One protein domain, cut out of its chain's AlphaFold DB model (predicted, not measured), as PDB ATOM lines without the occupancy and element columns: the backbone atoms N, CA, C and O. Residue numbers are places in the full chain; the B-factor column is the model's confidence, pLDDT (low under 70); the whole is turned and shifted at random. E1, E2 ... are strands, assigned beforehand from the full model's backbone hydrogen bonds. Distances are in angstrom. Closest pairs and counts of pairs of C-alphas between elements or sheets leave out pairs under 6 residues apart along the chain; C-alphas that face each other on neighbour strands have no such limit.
ATOM      1  N   THR A 220     167.408 173.550 192.818       79.94
ATOM      2  CA  THR A 220     166.794 173.656 194.129       79.94
ATOM      3  C   THR A 220     167.011 172.340 194.848       79.94
ATOM      4  O   THR A 220     166.493 171.297 194.441       79.94
ATOM      5  N   ASN A 221     167.798 172.391 195.916       85.25
ATOM      6  CA  ASN A 221     167.820 171.349 196.925       85.25
ATOM      7  C   ASN A 221     166.518 171.459 197.720       85.25
ATOM      8  O   ASN A 221     166.154 172.540 198.179       85.25
ATOM      9  N   PHE A 222     165.814 170.355 197.905       87.25
ATOM     10  CA  PHE A 222     164.663 170.301 198.791       87.25
ATOM     11  C   PHE A 222     164.756 169.071 199.681       87.25
ATOM     12  O   PHE A 222     165.215 168.011 199.262       87.25
ATOM     13  N   ALA A 223     164.303 169.219 200.915       88.12
ATOM     14  CA  ALA A 223     164.132 168.136 201.860       88.12
ATOM     15  C   ALA A 223     162.801 168.343 202.573       88.12
ATOM     16  O   ALA A 223     162.502 169.436 203.042       88.12
ATOM     17  N   ILE A 224     161.993 167.299 202.643       88.81
ATOM     18  CA  ILE A 224     160.756 167.273 203.408       88.81
ATOM     19  C   ILE A 224     160.752 165.994 204.229       88.81
ATOM     20  O   ILE A 224     160.991 164.905 203.714       88.81
ATOM     21  N   SER A 225     160.499 166.116 205.521       90.56
ATOM     22  CA  SER A 225     160.400 164.985 206.432       90.56
ATOM     23  C   SER A 225     159.234 165.183 207.369       90.56
ATOM     24  O   SER A 225     158.825 166.306 207.640       90.56
ATOM     25  N   GLY A 226     158.675 164.103 207.882       92.38
ATOM     26  CA  GLY A 226     157.565 164.237 208.801       92.38
ATOM     27  C   GLY A 226     156.995 162.914 209.241       92.38
ATOM     28  O   GLY A 226     157.539 161.844 208.964       92.38
ATOM     29  N   ARG A 227     155.873 163.010 209.945       92.69
ATOM     30  CA  ARG A 227     155.114 161.857 210.408       92.69
ATOM     31  C   ARG A 227     153.627 162.139 210.309       92.69
ATOM     32  O   ARG A 227     153.172 163.157 210.823       92.69
ATOM     33  N   GLY A 228     152.874 161.234 209.692       91.62
ATOM     34  CA  GLY A 228     151.425 161.375 209.539       91.62
ATOM     35  C   GLY A 228     150.723 160.065 209.212       91.62
ATOM     36  O   GLY A 228     151.342 159.116 208.730       91.62
ATOM     37  N   THR A 229     149.422 160.000 209.471       91.69
ATOM     38  CA  THR A 229     148.596 158.843 209.122       91.69
ATOM     39  C   THR A 229     148.147 158.967 207.660       91.69
ATOM     40  O   THR A 229     147.466 159.943 207.322       91.69
ATOM     41  N   PRO A 230     148.505 158.023 206.768       90.75
ATOM     42  CA  PRO A 230     148.097 158.071 205.372       90.75
ATOM     43  C   PRO A 230     146.574 157.961 205.253       90.75
ATOM     44  O   PRO A 230     145.930 157.123 205.886       90.75
ATOM     45  N   THR A 231     145.978 158.802 204.414       90.12
ATOM     46  CA  THR A 231     144.567 158.703 204.039       90.12
ATOM     47  C   THR A 231     144.370 157.612 202.988       90.12
ATOM     48  O   THR A 231     145.314 157.156 202.340       90.12
ATOM     49  N   ALA A 232     143.107 157.261 202.726       87.12
ATOM     50  CA  ALA A 232     142.732 156.355 201.638       87.12
ATOM     51  C   ALA A 232     143.126 156.859 200.232       87.12
ATOM     52  O   ALA A 232     143.002 156.109 199.267       87.12
ATOM     53  N   LYS A 233     143.566 158.120 200.096       86.56
ATOM     54  CA  LYS A 233     144.104 158.642 198.837       86.56
ATOM     55  C   LYS A 233     145.573 158.294 198.636       86.56
ATOM     56  O   LYS A 233     146.040 158.460 197.521       86.56
ATOM     57  N   SER A 234     146.292 157.841 199.663       87.06
ATOM     58  CA  SER A 234     147.700 157.475 199.516       87.06
ATOM     59  C   SER A 234     147.829 156.207 198.668       87.06
ATOM     60  O   SER A 234     147.240 155.178 198.995       87.06
ATOM     61  N   PHE A 235     148.596 156.255 197.581       87.06
ATOM     62  CA  PHE A 235     148.828 155.110 196.703       87.06
ATOM     63  C   PHE A 235     150.228 155.130 196.088       87.06
ATOM     64  O   PHE A 235     150.902 156.155 196.028       87.06
ATOM     65  N   ILE A 236     150.631 153.971 195.577       83.31
ATOM     66  CA  ILE A 236     151.716 153.845 194.609       83.31
ATOM     67  C   ILE A 236     151.093 153.234 193.367       83.31
ATOM     68  O   ILE A 236     150.402 152.216 193.455       83.31
ATOM     69  N   ASN A 237     151.275 153.869 192.217       79.75
ATOM     70  CA  ASN A 237     150.799 153.326 190.961       79.75
ATOM     71  C   ASN A 237     151.865 152.363 190.423       79.75
ATOM     72  O   ASN A 237     152.906 152.822 189.961       79.75
ATOM     73  N   PRO A 238     151.630 151.041 190.415       68.56
ATOM     74  CA  PRO A 238     152.644 150.080 189.984       68.56
ATOM     75  C   PRO A 238     152.947 150.161 188.479       68.56
ATOM     76  O   PRO A 238     153.942 149.608 188.026       68.56
ATOM     77  N   THR A 239     152.085 150.816 187.690       74.06
ATOM     78  CA  THR A 239     152.257 150.945 186.234       74.06
ATOM     79  C   THR A 239     153.121 152.147 185.873       74.06
ATOM     80  O   THR A 239     153.970 152.043 184.994       74.06
ATOM     81  N   THR A 240     152.899 153.290 186.524       76.31
ATOM     82  CA  THR A 240     153.650 154.529 186.254       76.31
ATOM     83  C   THR A 240     154.814 154.732 187.222       76.31
ATOM     84  O   THR A 240     155.744 155.475 186.932       76.31
ATOM     85  N   GLY A 241     154.790 154.048 188.364       74.50
ATOM     86  CA  GLY A 241     155.690 154.270 189.483       74.50
ATOM     87  C   GLY A 241     155.264 155.428 190.382       74.50
ATOM     88  O   GLY A 241     155.878 155.587 191.424       74.50
ATOM     89  N   ASP A 242     154.241 156.217 190.032       81.19
ATOM     90  CA  ASP A 242     153.884 157.426 190.785       81.19
ATOM     91  C   ASP A 242     153.575 157.115 192.254       81.19
ATOM     92  O   ASP A 242     152.792 156.210 192.554       81.19
ATOM     93  N   ILE A 243     154.141 157.905 193.161       84.88
ATOM     94  CA  ILE A 243     153.866 157.851 194.596       84.88
ATOM     95  C   ILE A 243     153.019 159.060 194.950       84.88
ATOM     96  O   ILE A 243     153.393 160.200 194.682       84.88
ATOM     97  N   PHE A 244     151.889 158.810 195.594       88.06
ATOM     98  CA  PHE A 244     151.048 159.838 196.177       88.06
ATOM     99  C   PHE A 244     150.839 159.498 197.648       88.06
ATOM    100  O   PHE A 244     150.248 158.472 197.972       88.06
ATOM    101  N   TYR A 245     151.340 160.337 198.540       89.38
ATOM    102  CA  TYR A 245     151.119 160.255 199.975       89.38
ATOM    103  C   TYR A 245     150.258 161.442 200.395       89.38
ATOM    104  O   TYR A 245     150.539 162.577 200.033       89.38
ATOM    105  N   ASP A 246     149.199 161.184 201.144       89.44
ATOM    106  CA  ASP A 246     148.273 162.201 201.624       89.44
ATOM    107  C   ASP A 246     147.969 161.922 203.087       89.44
ATOM    108  O   ASP A 246     147.573 160.811 203.429       89.44
ATOM    109  N   SER A 247     148.144 162.911 203.954       89.94
ATOM    110  CA  SER A 247     147.879 162.803 205.385       89.94
ATOM    111  C   SER A 247     147.277 164.108 205.896       89.94
ATOM    112  O   SER A 247     147.775 165.191 205.603       89.94
ATOM    113  N   LEU A 248     146.193 164.013 206.672       88.06
ATOM    114  CA  LEU A 248     145.504 165.178 207.251       88.06
ATOM    115  C   LEU A 248     146.092 165.611 208.603       88.06
ATOM    116  O   LEU A 248     145.828 166.717 209.065       88.06
ATOM    117  N   ASP A 249     146.855 164.731 209.244       87.88
ATOM    118  CA  ASP A 249     147.439 164.895 210.576       87.88
ATOM    119  C   ASP A 249     148.972 164.961 210.544       87.88
ATOM    120  O   ASP A 249     149.602 164.974 211.602       87.88
ATOM    121  N   ALA A 250     149.576 165.016 209.352       87.44
ATOM    122  CA  ALA A 250     151.021 165.074 209.218       87.44
ATOM    123  C   ALA A 250     151.614 166.294 209.933       87.44
ATOM    124  O   ALA A 250     151.189 167.439 209.729       87.44
ATOM    125  N   VAL A 251     152.637 166.015 210.739       87.19
ATOM    126  CA  VAL A 251     153.605 166.994 211.228       87.19
ATOM    127  C   VAL A 251     154.805 166.927 210.303       87.19
ATOM    128  O   VAL A 251     155.372 165.850 210.120       87.19
ATOM    129  N   VAL A 252     155.146 168.052 209.689       86.19
ATOM    130  CA  VAL A 252     156.111 168.126 208.591       86.19
ATOM    131  C   VAL A 252     157.144 169.182 208.896       86.19
ATOM    132  O   VAL A 252     156.771 170.286 209.272       86.19
ATOM    133  N   ASP A 253     158.400 168.860 208.646       83.69
ATOM    134  CA  ASP A 253     159.505 169.795 208.533       83.69
ATOM    135  C   ASP A 253     159.941 169.830 207.066       83.69
ATOM    136  O   ASP A 253     159.992 168.797 206.391       83.69
ATOM    137  N   PHE A 254     160.226 171.016 206.541       85.69
ATOM    138  CA  PHE A 254     160.705 171.169 205.175       85.69
ATOM    139  C   PHE A 254     161.825 172.197 205.088       85.69
ATOM    140  O   PHE A 254     161.879 173.162 205.851       85.69
ATOM    141  N   ARG A 255     162.699 171.982 204.109       82.81
ATOM    142  CA  ARG A 255     163.827 172.829 203.752       82.81
ATOM    143  C   ARG A 255     163.907 172.941 202.236       82.81
ATOM    144  O   ARG A 255     163.834 171.937 201.532       82.81
ATOM    145  N   ILE A 256     164.061 174.157 201.736       80.56
ATOM    146  CA  ILE A 256     164.249 174.466 200.319       80.56
ATOM    147  C   ILE A 256     165.443 175.410 200.221       80.56
ATOM    148  O   ILE A 256     165.445 176.476 200.835       80.56
ATOM    149  N   ASP A 257     166.449 175.014 199.458       82.12
ATOM    150  CA  ASP A 257     167.687 175.756 199.252       82.12
ATOM    151  C   ASP A 257     167.936 175.907 197.750       82.12
ATOM    152  O   ASP A 257     168.134 174.933 197.020       82.12
ATOM    153  N   ILE A 258     167.853 177.147 197.281       77.94
ATOM    154  CA  ILE A 258     167.986 177.481 195.868       77.94
ATOM    155  C   ILE A 258     169.465 177.774 195.593       77.94
ATOM    156  O   ILE A 258     169.968 178.846 195.944       77.94
ATOM    157  N   GLN A 259     170.159 176.837 194.938       73.56
ATOM    158  CA  GLN A 259     171.599 176.933 194.693       73.56
ATOM    159  C   GLN A 259     171.965 178.218 193.950       73.56
ATOM    160  O   GLN A 259     171.319 178.626 192.983       73.56
ATOM    161  N   GLY A 260     173.056 178.842 194.395       66.44
ATOM    162  CA  GLY A 260     173.519 180.121 193.859       66.44
ATOM    163  C   GLY A 260     172.749 181.332 194.388       66.44
ATOM    164  O   GLY A 260     173.039 182.453 193.973       66.44
ATOM    165  N   THR A 261     171.810 181.137 195.316       59.50
ATOM    166  CA  THR A 261     171.129 182.218 196.033       59.50
ATOM    167  C   THR A 261     171.351 182.076 197.541       59.50
ATOM    168  O   THR A 261     171.559 180.969 198.031       59.50
ATOM    169  N   PRO A 262     171.295 183.172 198.315       57.41
ATOM    170  CA  PRO A 262     171.289 183.096 199.776       57.41
ATOM    171  C   PRO A 262     169.925 182.665 200.346       57.41
ATOM    172  O   PRO A 262     169.749 182.666 201.562       57.41
ATOM    173  N   LEU A 263     168.928 182.370 199.499       55.47
ATOM    174  CA  LEU A 263     167.571 182.078 199.940       55.47
ATOM    175  C   LEU A 263     167.460 180.624 200.410       55.47
ATOM    176  O   LEU A 263     167.465 179.695 199.604       55.47
ATOM    177  N   LYS A 264     167.276 180.466 201.722       71.31
ATOM    178  CA  LYS A 264     166.934 179.205 202.381       71.31
ATOM    179  C   LYS A 264     165.557 179.354 203.021       71.31
ATOM    180  O   LYS A 264     165.318 180.297 203.778       71.31
ATOM    181  N   ILE A 265     164.636 178.461 202.678       71.44
ATOM    182  CA  ILE A 265     163.285 178.418 203.240       71.44
ATOM    183  C   ILE A 265     163.204 177.182 204.119       71.44
ATOM    184  O   ILE A 265     163.300 176.065 203.620       71.44
ATOM    185  N   GLU A 266     163.006 177.390 205.412       78.12
ATOM    186  CA  GLU A 266     162.804 176.325 206.387       78.12
ATOM    187  C   GLU A 266     161.508 176.591 207.146       78.12
ATOM    188  O   GLU A 266     161.156 177.739 207.451       78.12
ATOM    189  N   GLY A 267     160.769 175.526 207.428       75.88
ATOM    190  CA  GLY A 267     159.520 175.641 208.153       75.88
ATOM    191  C   GLY A 267     159.009 174.304 208.647       75.88
ATOM    192  O   GLY A 267     159.429 173.240 208.199       75.88
ATOM    193  N   SER A 268     158.055 174.392 209.570       75.50
ATOM    194  CA  SER A 268     157.294 173.245 210.042       75.50
ATOM    195  C   SER A 268     155.791 173.496 209.919       75.50
ATOM    196  O   SER A 268     155.310 174.622 210.081       75.50
ATOM    197  N   GLY A 269     155.043 172.442 209.603       74.88
ATOM    198  CA  GLY A 269     153.586 172.419 209.493       74.88
ATOM    199  C   GLY A 269     152.988 171.348 210.406       74.88
ATOM    200  O   GLY A 269     153.594 170.304 210.631       74.88
ATOM    201  N   ARG A 270     151.800 171.605 210.967       72.56
ATOM    202  CA  ARG A 270     151.124 170.699 211.926       72.56
ATOM    203  C   ARG A 270     149.676 170.355 211.562       72.56
ATOM    204  O   ARG A 270     148.861 170.143 212.456       72.56
ATOM    205  N   SER A 271     149.311 170.362 210.282       70.44
ATOM    206  CA  SER A 271     147.915 170.130 209.884       70.44
ATOM    207  C   SER A 271     147.764 169.456 208.519       70.44
ATOM    208  O   SER A 271     146.818 169.759 207.790       70.44
ATOM    209  N   GLY A 272     148.674 168.536 208.199       76.56
ATOM    210  CA  GLY A 272     148.579 167.696 207.014       76.56
ATOM    211  C   GLY A 272     149.573 168.039 205.911       76.56
ATOM    212  O   GLY A 272     150.098 169.150 205.816       76.56
ATOM    213  N   ALA A 273     149.826 167.048 205.066       77.88
ATOM    214  CA  ALA A 273     150.690 167.149 203.907       77.88
ATOM    215  C   ALA A 273     150.243 166.190 202.810       77.88
ATOM    216  O   ALA A 273     149.866 165.046 203.071       77.88
ATOM    217  N   THR A 274     150.350 166.661 201.577       81.38
ATOM    218  CA  THR A 274     150.264 165.841 200.377       81.38
ATOM    219  C   THR A 274     151.628 165.862 199.696       81.38
ATOM    220  O   THR A 274     152.187 166.926 199.455       81.38
ATOM    221  N   ILE A 275     152.171 164.695 199.375       80.19
ATOM    222  CA  ILE A 275     153.434 164.516 198.662       80.19
ATOM    223  C   ILE A 275     153.136 163.694 197.416       80.19
ATOM    224  O   ILE A 275     152.644 162.573 197.504       80.19
ATOM    225  N   ALA A 276     153.443 164.240 196.249       80.44
ATOM    226  CA  ALA A 276     153.319 163.565 194.971       80.44
ATOM    227  C   ALA A 276     154.691 163.500 194.299       80.44
ATOM    228  O   ALA A 276     155.277 164.526 193.966       80.44
ATOM    229  N   ILE A 277     155.191 162.292 194.068       77.25
ATOM    230  CA  ILE A 277     156.390 162.034 193.274       77.25
ATOM    231  C   ILE A 277     155.910 161.326 192.016       77.25
ATOM    232  O   ILE A 277     155.402 160.210 192.085       77.25
ATOM    233  N   SER A 278     156.042 161.981 190.870       78.62
ATOM    234  CA  SER A 278     155.635 161.413 189.585       78.62
ATOM    235  C   SER A 278     156.823 161.317 188.646       78.62
ATOM    236  O   SER A 278     157.626 162.246 188.554       78.62
ATOM    237  N   ASN A 279     156.961 160.196 187.944       67.19
ATOM    238  CA  ASN A 279     158.024 160.019 186.962       67.19
ATOM    239  C   ASN A 279     157.469 159.418 185.673       67.19
ATOM    240  O   ASN A 279     156.796 158.395 185.690       67.19
ATOM    241  N   SER A 280     157.813 160.016 184.533       53.25
ATOM    242  CA  SER A 280     157.492 159.434 183.225       53.25
ATOM    243  C   SER A 280     158.349 158.205 182.878       53.25
ATOM    244  O   SER A 280     157.955 157.416 182.022       53.25
ATOM    245  N   LEU A 281     159.498 158.031 183.543       52.16
ATOM    246  CA  LEU A 281     160.478 156.966 183.294       52.16
ATOM    247  C   LEU A 281     160.447 155.832 184.337       52.16
ATOM    248  O   LEU A 281     161.256 154.909 184.257       52.16
ATOM    249  N   GLY A 282     159.497 155.873 185.279       51.38
ATOM    250  CA  GLY A 282     159.326 154.876 186.339       51.38
ATOM    251  C   GLY A 282     160.056 155.222 187.643       51.38
ATOM    252  O   GLY A 282     161.067 155.925 187.663       51.38
ATOM    253  N   ILE A 283     159.511 154.741 188.760       57.81
ATOM    254  CA  ILE A 283     160.099 154.862 190.098       57.81
ATOM    255  C   ILE A 283     160.652 153.498 190.512       57.81
ATOM    256  O   ILE A 283     159.944 152.492 190.450       57.81
ATOM    257  N   PHE A 284     161.913 153.456 190.946       56.56
ATOM    258  CA  PHE A 284     162.545 152.224 191.415       56.56
ATOM    259  C   PHE A 284     162.316 152.075 192.920       56.56
ATOM    260  O   PHE A 284     163.067 152.618 193.728       56.56
ATOM    261  N   SER A 285     161.258 151.352 193.297       56.62
ATOM    262  CA  SER A 285     161.044 150.899 194.677       56.62
ATOM    263  C   SER A 285     161.746 149.559 194.894       56.62
ATOM    264  O   SER A 285     161.629 148.660 194.062       56.62
ATOM    265  N   SER A 286     162.447 149.392 196.022       53.34
ATOM    266  CA  SER A 286     162.996 148.077 196.396       53.34
ATOM    267  C   SER A 286     161.931 147.091 196.894       53.34
ATOM    268  O   SER A 286     162.255 145.927 197.116       53.34
ATOM    269  N   ASP A 287     160.688 147.546 197.076       57.75
ATOM    270  CA  ASP A 287     159.545 146.708 197.437       57.75
ATOM    271  C   ASP A 287     158.541 146.640 196.264       57.75
ATOM    272  O   ASP A 287     157.890 147.648 195.956       57.75
ATOM    273  N   PRO A 288     158.425 145.486 195.575       45.62
ATOM    274  CA  PRO A 288     157.566 145.323 194.404       45.62
ATOM    275  C   PRO A 288     156.064 145.271 194.736       45.62
ATOM    276  O   PRO A 288     155.246 145.352 193.821       45.62
ATOM    277  N   CYS A 289     155.685 145.155 196.014       53.12
ATOM    278  CA  CYS A 289     154.285 145.119 196.453       53.12
ATOM    279  C   CYS A 289     153.791 146.466 197.016       53.12
ATOM    280  O   CYS A 289     152.641 146.547 197.451       53.12
ATOM    281  N   GLY A 290     154.655 147.492 197.022       52.59
ATOM    282  CA  GLY A 290     154.488 148.767 197.717       52.59
ATOM    283  C   GLY A 290     153.127 149.408 197.485       52.59
ATOM    284  O   GLY A 290     152.876 150.027 196.462       52.59
ATOM    285  N   CYS A 291     152.242 149.277 198.460       64.81
ATOM    286  CA  CYS A 291     150.985 149.993 198.546       64.81
ATOM    287  C   CYS A 291     150.838 150.466 199.990       64.81
ATOM    288  O   CYS A 291     151.125 149.725 200.931       64.81
ATOM    289  N   PHE A 292     150.360 151.695 200.194       73.31
ATOM    290  CA  PHE A 292     150.110 152.206 201.546       73.31
ATOM    291  C   PHE A 292     149.006 151.425 202.281       73.31
ATOM    292  O   PHE A 292     148.845 151.582 203.484       73.31
ATOM    293  N   THR A 293     148.274 150.538 201.599       69.56
ATOM    294  CA  THR A 293     147.208 149.715 202.193       69.56
ATOM    295  C   THR A 293     147.702 148.706 203.235       69.56
ATOM    296  O   THR A 293     146.878 148.160 203.961       69.56
ATOM    297  N   GLY A 294     149.014 148.446 203.311       69.56
ATOM    298  CA  GLY A 294     149.627 147.629 204.367       69.56
ATOM    299  C   GLY A 294     150.145 148.422 205.570       69.56
ATOM    300  O   GLY A 294     150.472 147.815 206.586       69.56
ATOM    301  N   PHE A 295     150.213 149.753 205.471       78.06
ATOM    302  CA  PHE A 295     150.750 150.592 206.536       78.06
ATOM    303  C   PHE A 295     149.708 150.718 207.648       78.06
ATOM    304  O   PHE A 295     148.555 151.083 207.397       78.06
ATOM    305  N   VAL A 296     150.103 150.409 208.881       78.75
ATOM    306  CA  VAL A 296     149.221 150.514 210.049       78.75
ATOM    307  C   VAL A 296     149.705 151.648 210.941       78.75
ATOM    308  O   VAL A 296     150.763 151.562 211.555       78.75
ATOM    309  N   GLY A 297     148.881 152.688 211.059       87.75
ATOM    310  CA  GLY A 297     149.165 153.835 211.917       87.75
ATOM    311  C   GLY A 297     149.996 154.926 211.231       87.75
ATOM    312  O   GLY A 297     149.987 155.031 210.002       87.75
ATOM    313  N   PRO A 298     150.651 155.791 212.023       88.50
ATOM    314  CA  PRO A 298     151.463 156.881 211.504       88.50
ATOM    315  C   PRO A 298     152.674 156.375 210.719       88.50
ATOM    316  O   PRO A 298     153.302 155.381 211.072       88.50
ATOM    317  N   VAL A 299     153.029 157.121 209.681       89.69
ATOM    318  CA  VAL A 299     154.128 156.828 208.768       89.69
ATOM    319  C   VAL A 299     155.136 157.949 208.865       89.69
ATOM    320  O   VAL A 299     154.789 159.107 208.634       89.69
ATOM    321  N   ASN A 300     156.369 157.602 209.215       91.06
ATOM    322  CA  ASN A 300     157.508 158.494 209.074       91.06
ATOM    323  C   ASN A 300     157.857 158.577 207.593       91.06
ATOM    324  O   ASN A 300     157.951 157.545 206.929       91.06
ATOM    325  N   PHE A 301     158.055 159.778 207.072       91.69
ATOM    326  CA  PHE A 301     158.472 159.975 205.694       91.69
ATOM    327  C   PHE A 301     159.650 160.937 205.599       91.69
ATOM    328  O   PHE A 301     159.811 161.835 206.425       91.69
ATOM    329  N   SER A 302     160.464 160.742 204.569       92.50
ATOM    330  CA  SER A 302     161.543 161.632 204.162       92.50
ATOM    331  C   SER A 302     161.620 161.629 202.642       92.50
ATOM    332  O   SER A 302     161.624 160.567 202.023       92.50
ATOM    333  N   VAL A 303     161.636 162.808 202.033       89.19
ATOM    334  CA  VAL A 303     161.835 162.996 200.600       89.19
ATOM    335  C   VAL A 303     162.867 164.094 200.426       89.19
ATOM    336  O   VAL A 303     162.663 165.225 200.860       89.19
ATOM    337  N   ILE A 304     163.983 163.753 199.802       89.06
ATOM    338  CA  ILE A 304     165.093 164.669 199.552       89.06
ATOM    339  C   ILE A 304     165.338 164.665 198.055       89.06
ATOM    340  O   ILE A 304     165.293 163.618 197.415       89.06
ATOM    341  N   GLY A 305     165.597 165.823 197.473       88.00
ATOM    342  CA  GLY A 305     165.942 165.875 196.071       88.00
ATOM    343  C   GLY A 305     166.660 167.139 195.666       88.00
ATOM    344  O   GLY A 305     166.764 168.115 196.408       88.00
ATOM    345  N   ASN A 306     167.168 167.088 194.446       85.62
ATOM    346  CA  ASN A 306     167.821 168.190 193.775       85.62
ATOM    347  C   ASN A 306     167.233 168.295 192.368       85.62
ATOM    348  O   ASN A 306     167.188 167.311 191.628       85.62
ATOM    349  N   GLY A 307     166.733 169.470 192.005       81.44
ATOM    350  CA  GLY A 307     166.230 169.708 190.658       81.44
ATOM    351  C   GLY A 307     165.716 171.120 190.456       81.44
ATOM    352  O   GLY A 307     165.626 171.910 191.390       81.44
ATOM    353  N   SER A 308     165.357 171.437 189.219       76.25
ATOM    354  CA  SER A 308     164.683 172.690 188.879       76.25
ATOM    355  C   SER A 308     163.321 172.757 189.570       76.25
ATOM    356  O   SER A 308     162.477 171.895 189.339       76.25
ATOM    357  N   GLY A 309     163.071 173.741 190.430       67.50
ATOM    358  CA  GLY A 309     161.795 173.808 191.141       67.50
ATOM    359  C   GLY A 309     161.411 175.197 191.604       67.50
ATOM    360  O   GLY A 309     162.264 176.036 191.876       67.50
ATOM    361  N   SER A 310     160.104 175.414 191.704       65.94
ATOM    362  CA  SER A 310     159.503 176.639 192.211       65.94
ATOM    363  C   SER A 310     158.832 176.351 193.550       65.94
ATOM    364  O   SER A 310     158.015 175.433 193.671       65.94
ATOM    365  N   ALA A 311     159.192 177.139 194.559       58.34
ATOM    366  CA  ALA A 311     158.464 177.210 195.813       58.34
ATOM    367  C   ALA A 311     157.428 178.326 195.707       58.34
ATOM    368  O   ALA A 311     157.749 179.461 195.360       58.34
ATOM    369  N   THR A 312     156.182 178.008 196.023       57.16
ATOM    370  CA  THR A 312     155.095 178.977 196.052       57.16
ATOM    371  C   THR A 312     154.431 178.945 197.421       57.16
ATOM    372  O   THR A 312     153.981 177.905 197.899       57.16
ATOM    373  N   ASN A 313     154.360 180.101 198.075       50.97
ATOM    374  CA  ASN A 313     153.822 180.242 199.431       50.97
ATOM    375  C   ASN A 313     152.279 180.301 199.456       50.97
ATOM    376  O   ASN A 313     151.696 181.082 200.204       50.97
ATOM    377  N   PHE A 314     151.588 179.521 198.623       47.12
ATOM    378  CA  PHE A 314     150.125 179.449 198.689       47.12
ATOM    379  C   PHE A 314     149.665 178.765 199.991       47.12
ATOM    380  O   PHE A 314     150.472 178.259 200.760       47.12
ATOM    381  N   SER A 315     148.364 178.768 200.279       43.84
ATOM    382  CA  SER A 315     147.770 177.843 201.253       43.84
ATOM    383  C   SER A 315     146.870 176.885 200.469       43.84
ATOM    384  O   SER A 315     145.848 177.339 199.944       43.84
ATOM    385  N   PRO A 316     147.247 175.600 200.325       53.62
ATOM    386  CA  PRO A 316     148.450 174.966 200.884       53.62
ATOM    387  C   PRO A 316     149.754 175.467 200.255       53.62
ATOM    388  O   PRO A 316     149.758 175.870 199.092       53.62
ATOM    389  N   GLN A 317     150.851 175.435 201.020       63.81
ATOM    390  CA  GLN A 317     152.178 175.809 200.514       63.81
ATOM    391  C   GLN A 317     152.611 174.751 199.527       63.81
ATOM    392  O   GLN A 317     152.668 173.585 199.906       63.81
ATOM    393  N   GLN A 318     152.883 175.152 198.287       72.50
ATOM    394  CA  GLN A 318     153.213 174.217 197.223       72.50
ATOM    395  C   GLN A 318     154.651 174.422 196.793       72.50
ATOM    396  O   GLN A 318     155.019 175.488 196.292       72.50
ATOM    397  N   PHE A 319     155.452 173.377 196.906       76.38
ATOM    398  CA  PHE A 319     156.663 173.264 196.116       76.38
ATOM    399  C   PHE A 319     156.394 172.348 194.940       76.38
ATOM    400  O   PHE A 319     155.785 171.290 195.099       76.38
ATOM    401  N   ARG A 320     156.875 172.740 193.764       76.88
ATOM    402  CA  ARG A 320     156.860 171.904 192.569       76.88
ATOM    403  C   ARG A 320     158.247 171.906 191.951       76.88
ATOM    404  O   ARG A 320     158.682 172.930 191.427       76.88
ATOM    405  N   SER A 321     158.915 170.757 191.959       77.94
ATOM    406  CA  SER A 321     160.062 170.501 191.100       77.94
ATOM    407  C   SER A 321     159.631 169.869 189.780       77.94
ATOM    408  O   SER A 321     158.646 169.129 189.666       77.94
ATOM    409  N   LYS A 322     160.423 170.154 188.760       71.62
ATOM    410  CA  LYS A 322     160.509 169.401 187.521       71.62
ATOM    411  C   LYS A 322     161.925 168.846 187.430       71.62
ATOM    412  O   LYS A 322     162.873 169.518 187.824       71.62
ATOM    413  N   TYR A 323     162.064 167.653 186.866       76.94
ATOM    414  CA  TYR A 323     163.366 167.066 186.557       76.94
ATOM    415  C   TYR A 323     164.267 166.904 187.792       76.94
ATOM    416  O   TYR A 323     165.464 167.170 187.727       76.94
ATOM    417  N   SER A 324     163.694 166.518 188.935       81.12
ATOM    418  CA  SER A 324     164.464 166.293 190.152       81.12
ATOM    419  C   SER A 324     164.953 164.860 190.255       81.12
ATOM    420  O   SER A 324     164.188 163.906 190.062       81.12
ATOM    421  N   ASP A 325     166.216 164.728 190.641       83.62
ATOM    422  CA  ASP A 325     166.735 163.513 191.243       83.62
ATOM    423  C   ASP A 325     166.248 163.499 192.692       83.62
ATOM    424  O   ASP A 325     166.455 164.455 193.437       83.62
ATOM    425  N   THR A 326     165.475 162.483 193.058       85.25
ATOM    426  CA  THR A 326     164.737 162.428 194.324       85.25
ATOM    427  C   THR A 326     164.949 161.078 194.981       85.25
ATOM    428  O   THR A 326     164.818 160.044 194.335       85.25
ATOM    429  N   GLU A 327     165.253 161.087 196.268       86.12
ATOM    430  CA  GLU A 327     165.278 159.928 197.149       86.12
ATOM    431  C   GLU A 327     164.085 160.041 198.101       86.12
ATOM    432  O   GLU A 327     163.766 161.126 198.590       86.12
ATOM    433  N   PHE A 328     163.384 158.936 198.332       88.94
ATOM    434  CA  PHE A 328     162.229 158.913 199.223       88.94
ATOM    435  C   PHE A 328     162.239 157.678 200.118       88.94
ATOM    436  O   PHE A 328     162.676 156.589 199.732       88.94
ATOM    437  N   PHE A 329     161.699 157.861 201.314       87.94
ATOM    438  CA  PHE A 329     161.566 156.855 202.348       87.94
ATOM    439  C   PHE A 329     160.241 157.060 203.083       87.94
ATOM    440  O   PHE A 329     159.921 158.175 203.482       87.94
ATOM    441  N   PHE A 330     159.482 155.987 203.273       89.50
ATOM    442  CA  PHE A 330     158.264 155.936 204.077       89.50
ATOM    443  C   PHE A 330     158.349 154.703 204.972       89.50
ATOM    444  O   PHE A 330     158.662 153.634 204.459       89.50
ATOM    445  N   GLN A 331     158.051 154.813 206.266       89.00
ATOM    446  CA  GLN A 331     158.083 153.689 207.205       89.00
ATOM    447  C   GLN A 331     156.978 153.800 208.262       89.00
ATOM    448  O   GLN A 331     156.854 154.848 208.896       89.00
ATOM    449  N   ASP A 332     156.189 152.742 208.465       88.50
ATOM    450  CA  ASP A 332     155.237 152.671 209.584       88.50
ATOM    451  C   ASP A 332     155.880 152.172 210.888       88.50
ATOM    452  O   ASP A 332     157.024 151.717 210.930       88.50
ATOM    453  N   ASP A 333     155.111 152.227 211.975       84.06
ATOM    454  CA  ASP A 333     155.542 151.772 213.301       84.06
ATOM    455  C   ASP A 333     155.767 150.245 213.387       84.06
ATOM    456  O   ASP A 333     156.380 149.765 214.342       84.06
ATOM    457  N   LEU A 334     155.284 149.471 212.409       81.56
ATOM    458  CA  LEU A 334     155.495 148.022 212.315       81.56
ATOM    459  C   LEU A 334     156.759 147.662 211.521       81.56
ATOM    460  O   LEU A 334     157.104 146.485 211.412       81.56
ATOM    461  N   GLY A 335     157.469 148.665 210.999       76.38
ATOM    462  CA  GLY A 335     158.695 148.493 210.236       76.38
ATOM    463  C   GLY A 335     158.472 148.169 208.760       76.38
ATOM    464  O   GLY A 335     159.453 147.889 208.071       76.38
ATOM    465  N   HIS A 336     157.238 148.233 208.249       82.81
ATOM    466  CA  HIS A 336     157.004 148.213 206.808       82.81
ATOM    467  C   HIS A 336     157.555 149.501 206.214       82.81
ATOM    468  O   HIS A 336     157.312 150.581 206.753       82.81
ATOM    469  N   PHE A 337     158.290 149.402 205.108       83.88
ATOM    470  CA  PHE A 337     158.876 150.574 204.480       83.88
ATOM    471  C   PHE A 337     158.764 150.549 202.961       83.88
ATOM    472  O   PHE A 337     158.848 149.508 202.318       83.88
ATOM    473  N   ILE A 338     158.637 151.738 202.386       81.19
ATOM    474  CA  ILE A 338     158.808 152.005 200.965       81.19
ATOM    475  C   ILE A 338     160.040 152.885 200.850       81.19
ATOM    476  O   ILE A 338     160.125 153.931 201.490       81.19
ATOM    477  N   ARG A 339     160.991 152.485 200.014       84.50
ATOM    478  CA  ARG A 339     162.167 153.299 199.720       84.50
ATOM    479  C   ARG A 339     162.520 153.211 198.253       84.50
ATOM    480  O   ARG A 339     162.359 152.153 197.637       84.50
ATOM    481  N   GLY A 340     163.062 154.292 197.729       83.31
ATOM    482  CA  GLY A 340     163.517 154.311 196.358       83.31
ATOM    483  C   GLY A 340     164.093 155.647 195.954       83.31
ATOM    484  O   GLY A 340     164.233 156.571 196.754       83.31
ATOM    485  N   SER A 341     164.428 155.713 194.677       82.44
ATOM    486  CA  SER A 341     164.904 156.924 194.039       82.44
ATOM    487  C   SER A 341     164.253 157.083 192.673       82.44
ATOM    488  O   SER A 341     163.935 156.099 191.997       82.44
ATOM    489  N   SER A 342     164.101 158.323 192.238       80.88
ATOM    490  CA  SER A 342     163.682 158.681 190.893       80.88
ATOM    491  C   SER A 342     164.649 159.697 190.307       80.88
ATOM    492  O   SER A 342     165.056 160.630 190.987       80.88
ATOM    493  N   SER A 343     165.008 159.516 189.041       79.38
ATOM    494  CA  SER A 343     165.706 160.530 188.249       79.38
ATOM    495  C   SER A 343     164.718 161.216 187.319       79.38
ATOM    496  O   SER A 343     163.820 160.546 186.797       79.38
ATOM    497  N   ASP A 344     164.915 162.505 187.060       77.81
ATOM    498  CA  ASP A 344     164.079 163.286 186.133       77.81
ATOM    499  C   ASP A 344     162.587 163.352 186.539       77.81
ATOM    500  O   ASP A 344     161.683 163.480 185.711       77.81
ATOM    501  N   SER A 345     162.312 163.249 187.841       77.50
ATOM    502  CA  SER A 345     160.950 163.208 188.379       77.50
ATOM    503  C   SER A 345     160.338 164.596 188.573       77.50
ATOM    504  O   SER A 345     161.026 165.610 188.643       77.50
ATOM    505  N   ARG A 346     159.011 164.656 188.646       81.81
ATOM    506  CA  ARG A 346     158.272 165.826 189.120       81.81
ATOM    507  C   ARG A 346     157.857 165.559 190.556       81.81
ATOM    508  O   ARG A 346     157.041 164.663 190.789       81.81
ATOM    509  N   VAL A 347     158.391 166.336 191.489       80.75
ATOM    510  CA  VAL A 347     157.982 166.288 192.893       80.75
ATOM    511  C   VAL A 347     157.087 167.479 193.171       80.75
ATOM    512  O   VAL A 347     157.419 168.613 192.849       80.75
ATOM    513  N   SER A 348     155.933 167.223 193.763       82.88
ATOM    514  CA  SER A 348     155.055 168.242 194.313       82.88
ATOM    515  C   SER A 348     154.844 167.921 195.778       82.88
ATOM    516  O   SER A 348     154.525 166.781 196.104       82.88
ATOM    517  N   PHE A 349     154.974 168.901 196.659       79.06
ATOM    518  CA  PHE A 349     154.460 168.762 198.016       79.06
ATOM    519  C   PHE A 349     153.614 169.968 198.384       79.06
ATOM    520  O   PHE A 349     154.025 171.108 198.171       79.06
ATOM    521  N   ASP A 350     152.434 169.672 198.918       78.19
ATOM    522  CA  ASP A 350     151.453 170.620 199.416       78.19
ATOM    523  C   ASP A 350     151.391 170.468 200.940       78.19
ATOM    524  O   ASP A 350     151.011 169.411 201.447       78.19
ATOM    525  N   ILE A 351     151.769 171.504 201.687       70.25
ATOM    526  CA  ILE A 351     151.729 171.488 203.156       70.25
ATOM    527  C   ILE A 351     150.544 172.334 203.629       70.25
ATOM    528  O   ILE A 351     150.375 173.485 203.215       70.25
ATOM    529  N   PHE A 352     149.714 171.769 204.507       71.25
ATOM    530  CA  PHE A 352     148.518 172.411 205.050       71.25
ATOM    531  C   PHE A 352     148.757 172.837 206.511       71.25
ATOM    532  O   PHE A 352     149.283 172.071 207.319       71.25
ATOM    533  N   GLY A 353     148.332 174.052 206.885       59.00
ATOM    534  CA  GLY A 353     148.284 174.489 208.288       59.00
ATOM    535  C   GLY A 353     148.861 175.872 208.589       59.00
ATOM    536  O   GLY A 353     149.084 176.689 207.700       59.00
ATOM    537  N   THR A 354     149.050 176.142 209.884       47.31
ATOM    538  CA  THR A 354     149.724 177.343 210.403       47.31
ATOM    539  C   THR A 354     151.224 177.083 210.464       47.31
ATOM    540  O   THR A 354     151.637 176.060 211.010       47.31
ATOM    541  N   PHE A 355     152.027 178.011 209.949       51.09
ATOM    542  CA  PHE A 355     153.476 177.857 209.838       51.09
ATOM    543  C   PHE A 355     154.214 178.815 210.763       51.09
ATOM    544  O   PHE A 355     153.796 179.961 210.951       51.09
ATOM    545  N   ALA A 356     155.345 178.354 211.284       43.69
ATOM    546  CA  ALA A 356     156.406 179.220 211.767       43.69
ATOM    547  C   ALA A 356     157.527 179.173 210.725       43.69
ATOM    548  O   ALA A 356     158.119 178.118 210.508       43.69
ATOM    549  N   PHE A 357     157.772 180.292 210.045       38.41
ATOM    550  CA  PHE A 357     158.939 180.426 209.183       38.41
ATOM    551  C   PHE A 357     160.120 180.869 210.032       38.41
ATOM    552  O   PHE A 357     160.042 181.890 210.720       38.41
ATOM    553  N   THR A 358     161.220 180.142 209.935       36.62
ATOM    554  CA  THR A 358     162.526 180.611 210.385       36.62
ATOM    555  C   THR A 358     163.376 180.787 209.142       36.62
ATOM    556  O   THR A 358     164.020 179.857 208.677       36.62
ATOM    557  N   THR A 359     163.362 181.982 208.552       36.06
ATOM    558  CA  THR A 359     164.420 182.336 207.604       36.06
ATOM    559  C   THR A 359     165.717 182.430 208.403       36.06
ATOM    560  O   THR A 359     165.878 183.371 209.188       36.06
TER     561      THR A 359
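AT A GLANCE: This is residues 220 to 359 of the 687 residues of an uncharacterized protein of Cyanobacteria bacterium UBA11367 (UniProt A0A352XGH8). Look for one large antiparallel sheet folded over on itself into a flattened two-leaved body, with E2, E5 and E8 in one leaf face to face with E6, E1, E3 and E4 in the other, and E7 as the hinge. The long strands E6, E7 and E8 bend sharply at the fold, and the unnamed residues 235 to 236 and 284 to 285 pair with E2 and E8. The printed part has 140 residues with eight named strands, E1 to E8 in chain order, and no named helix; the sheet's order is E2, E5, E8, E7, E6, E1, E3, E4, and the class is all strand. It is compact, with a radius of gyration of the C-alphas of 14.1 A and spans of 41 by 31 by 21 A.

IN THESE COORDINATES: Start at E7, the longest strand by residues with 16 of them, residues 317 to 332, 25.0 A from first to last C-alpha; it bends by 123 degrees at residue 323. E6, residues 299 to 312, spans 25.6 A and bends by 117 degrees at residue 308. E8, residues 337 to 351, spans 22.1 A, bends by 122 degrees at residue 343 and ends at C-alpha 351, (151.729, 171.488, 203.156). Find C-alpha 220 at (166.794, 173.656, 194.129), where E1 begins and runs 25.0 A to residue 228. E3, residues 251 to 258, spans 23.5 A; the shorter strands are E2, residues 243 to 247, E4, residues 264 to 269, and E5, residues 273 to 278.

HOW THE PARTS SIT: E6, E7 and E8 form a meander, each strand the antiparallel neighbour of the one before; E6 and E7 are a hairpin, and so are E7 and E8. Look at N 310 and O 320, 2.9 A apart, for E6 and E7, and at N 330 and O 338, 2.8 A, for E7 and E8. E5 to E8 make a Greek key, a meander of three with E5 the antiparallel neighbour of E8; N 276 and O 348 are 2.8 A apart. Next to E5 is the edge strand E2, with N 245 and O 275 at 2.8 A. On the other leaf, N 224 and O 303 of E1 and E6 are 2.8 A apart, and N 223 and O 255 of E1 and E3 are 2.8 A apart. The hairpin of E3 and E4 ends the sheet at edge strand E4, with N 256 and O 265 at 2.8 A. Between the leaves, the closest C-alphas of E1 and E2 are those of Gly 228 and Ser 247, 5.6 A; E2 and E4 are apart.

THE WHOLE: The C-alphas of Pro 262 and Gly 294, the two farthest apart, are 41.8 A from each other. The sheet is twisted. The printed part has no cut; the links E1 to E2 and E5 to E6 are long. The mean pLDDT of the printed part is 75.5, and 36 residues are under 70, among them 279 to 291, 309 to 317 and 353 to 359.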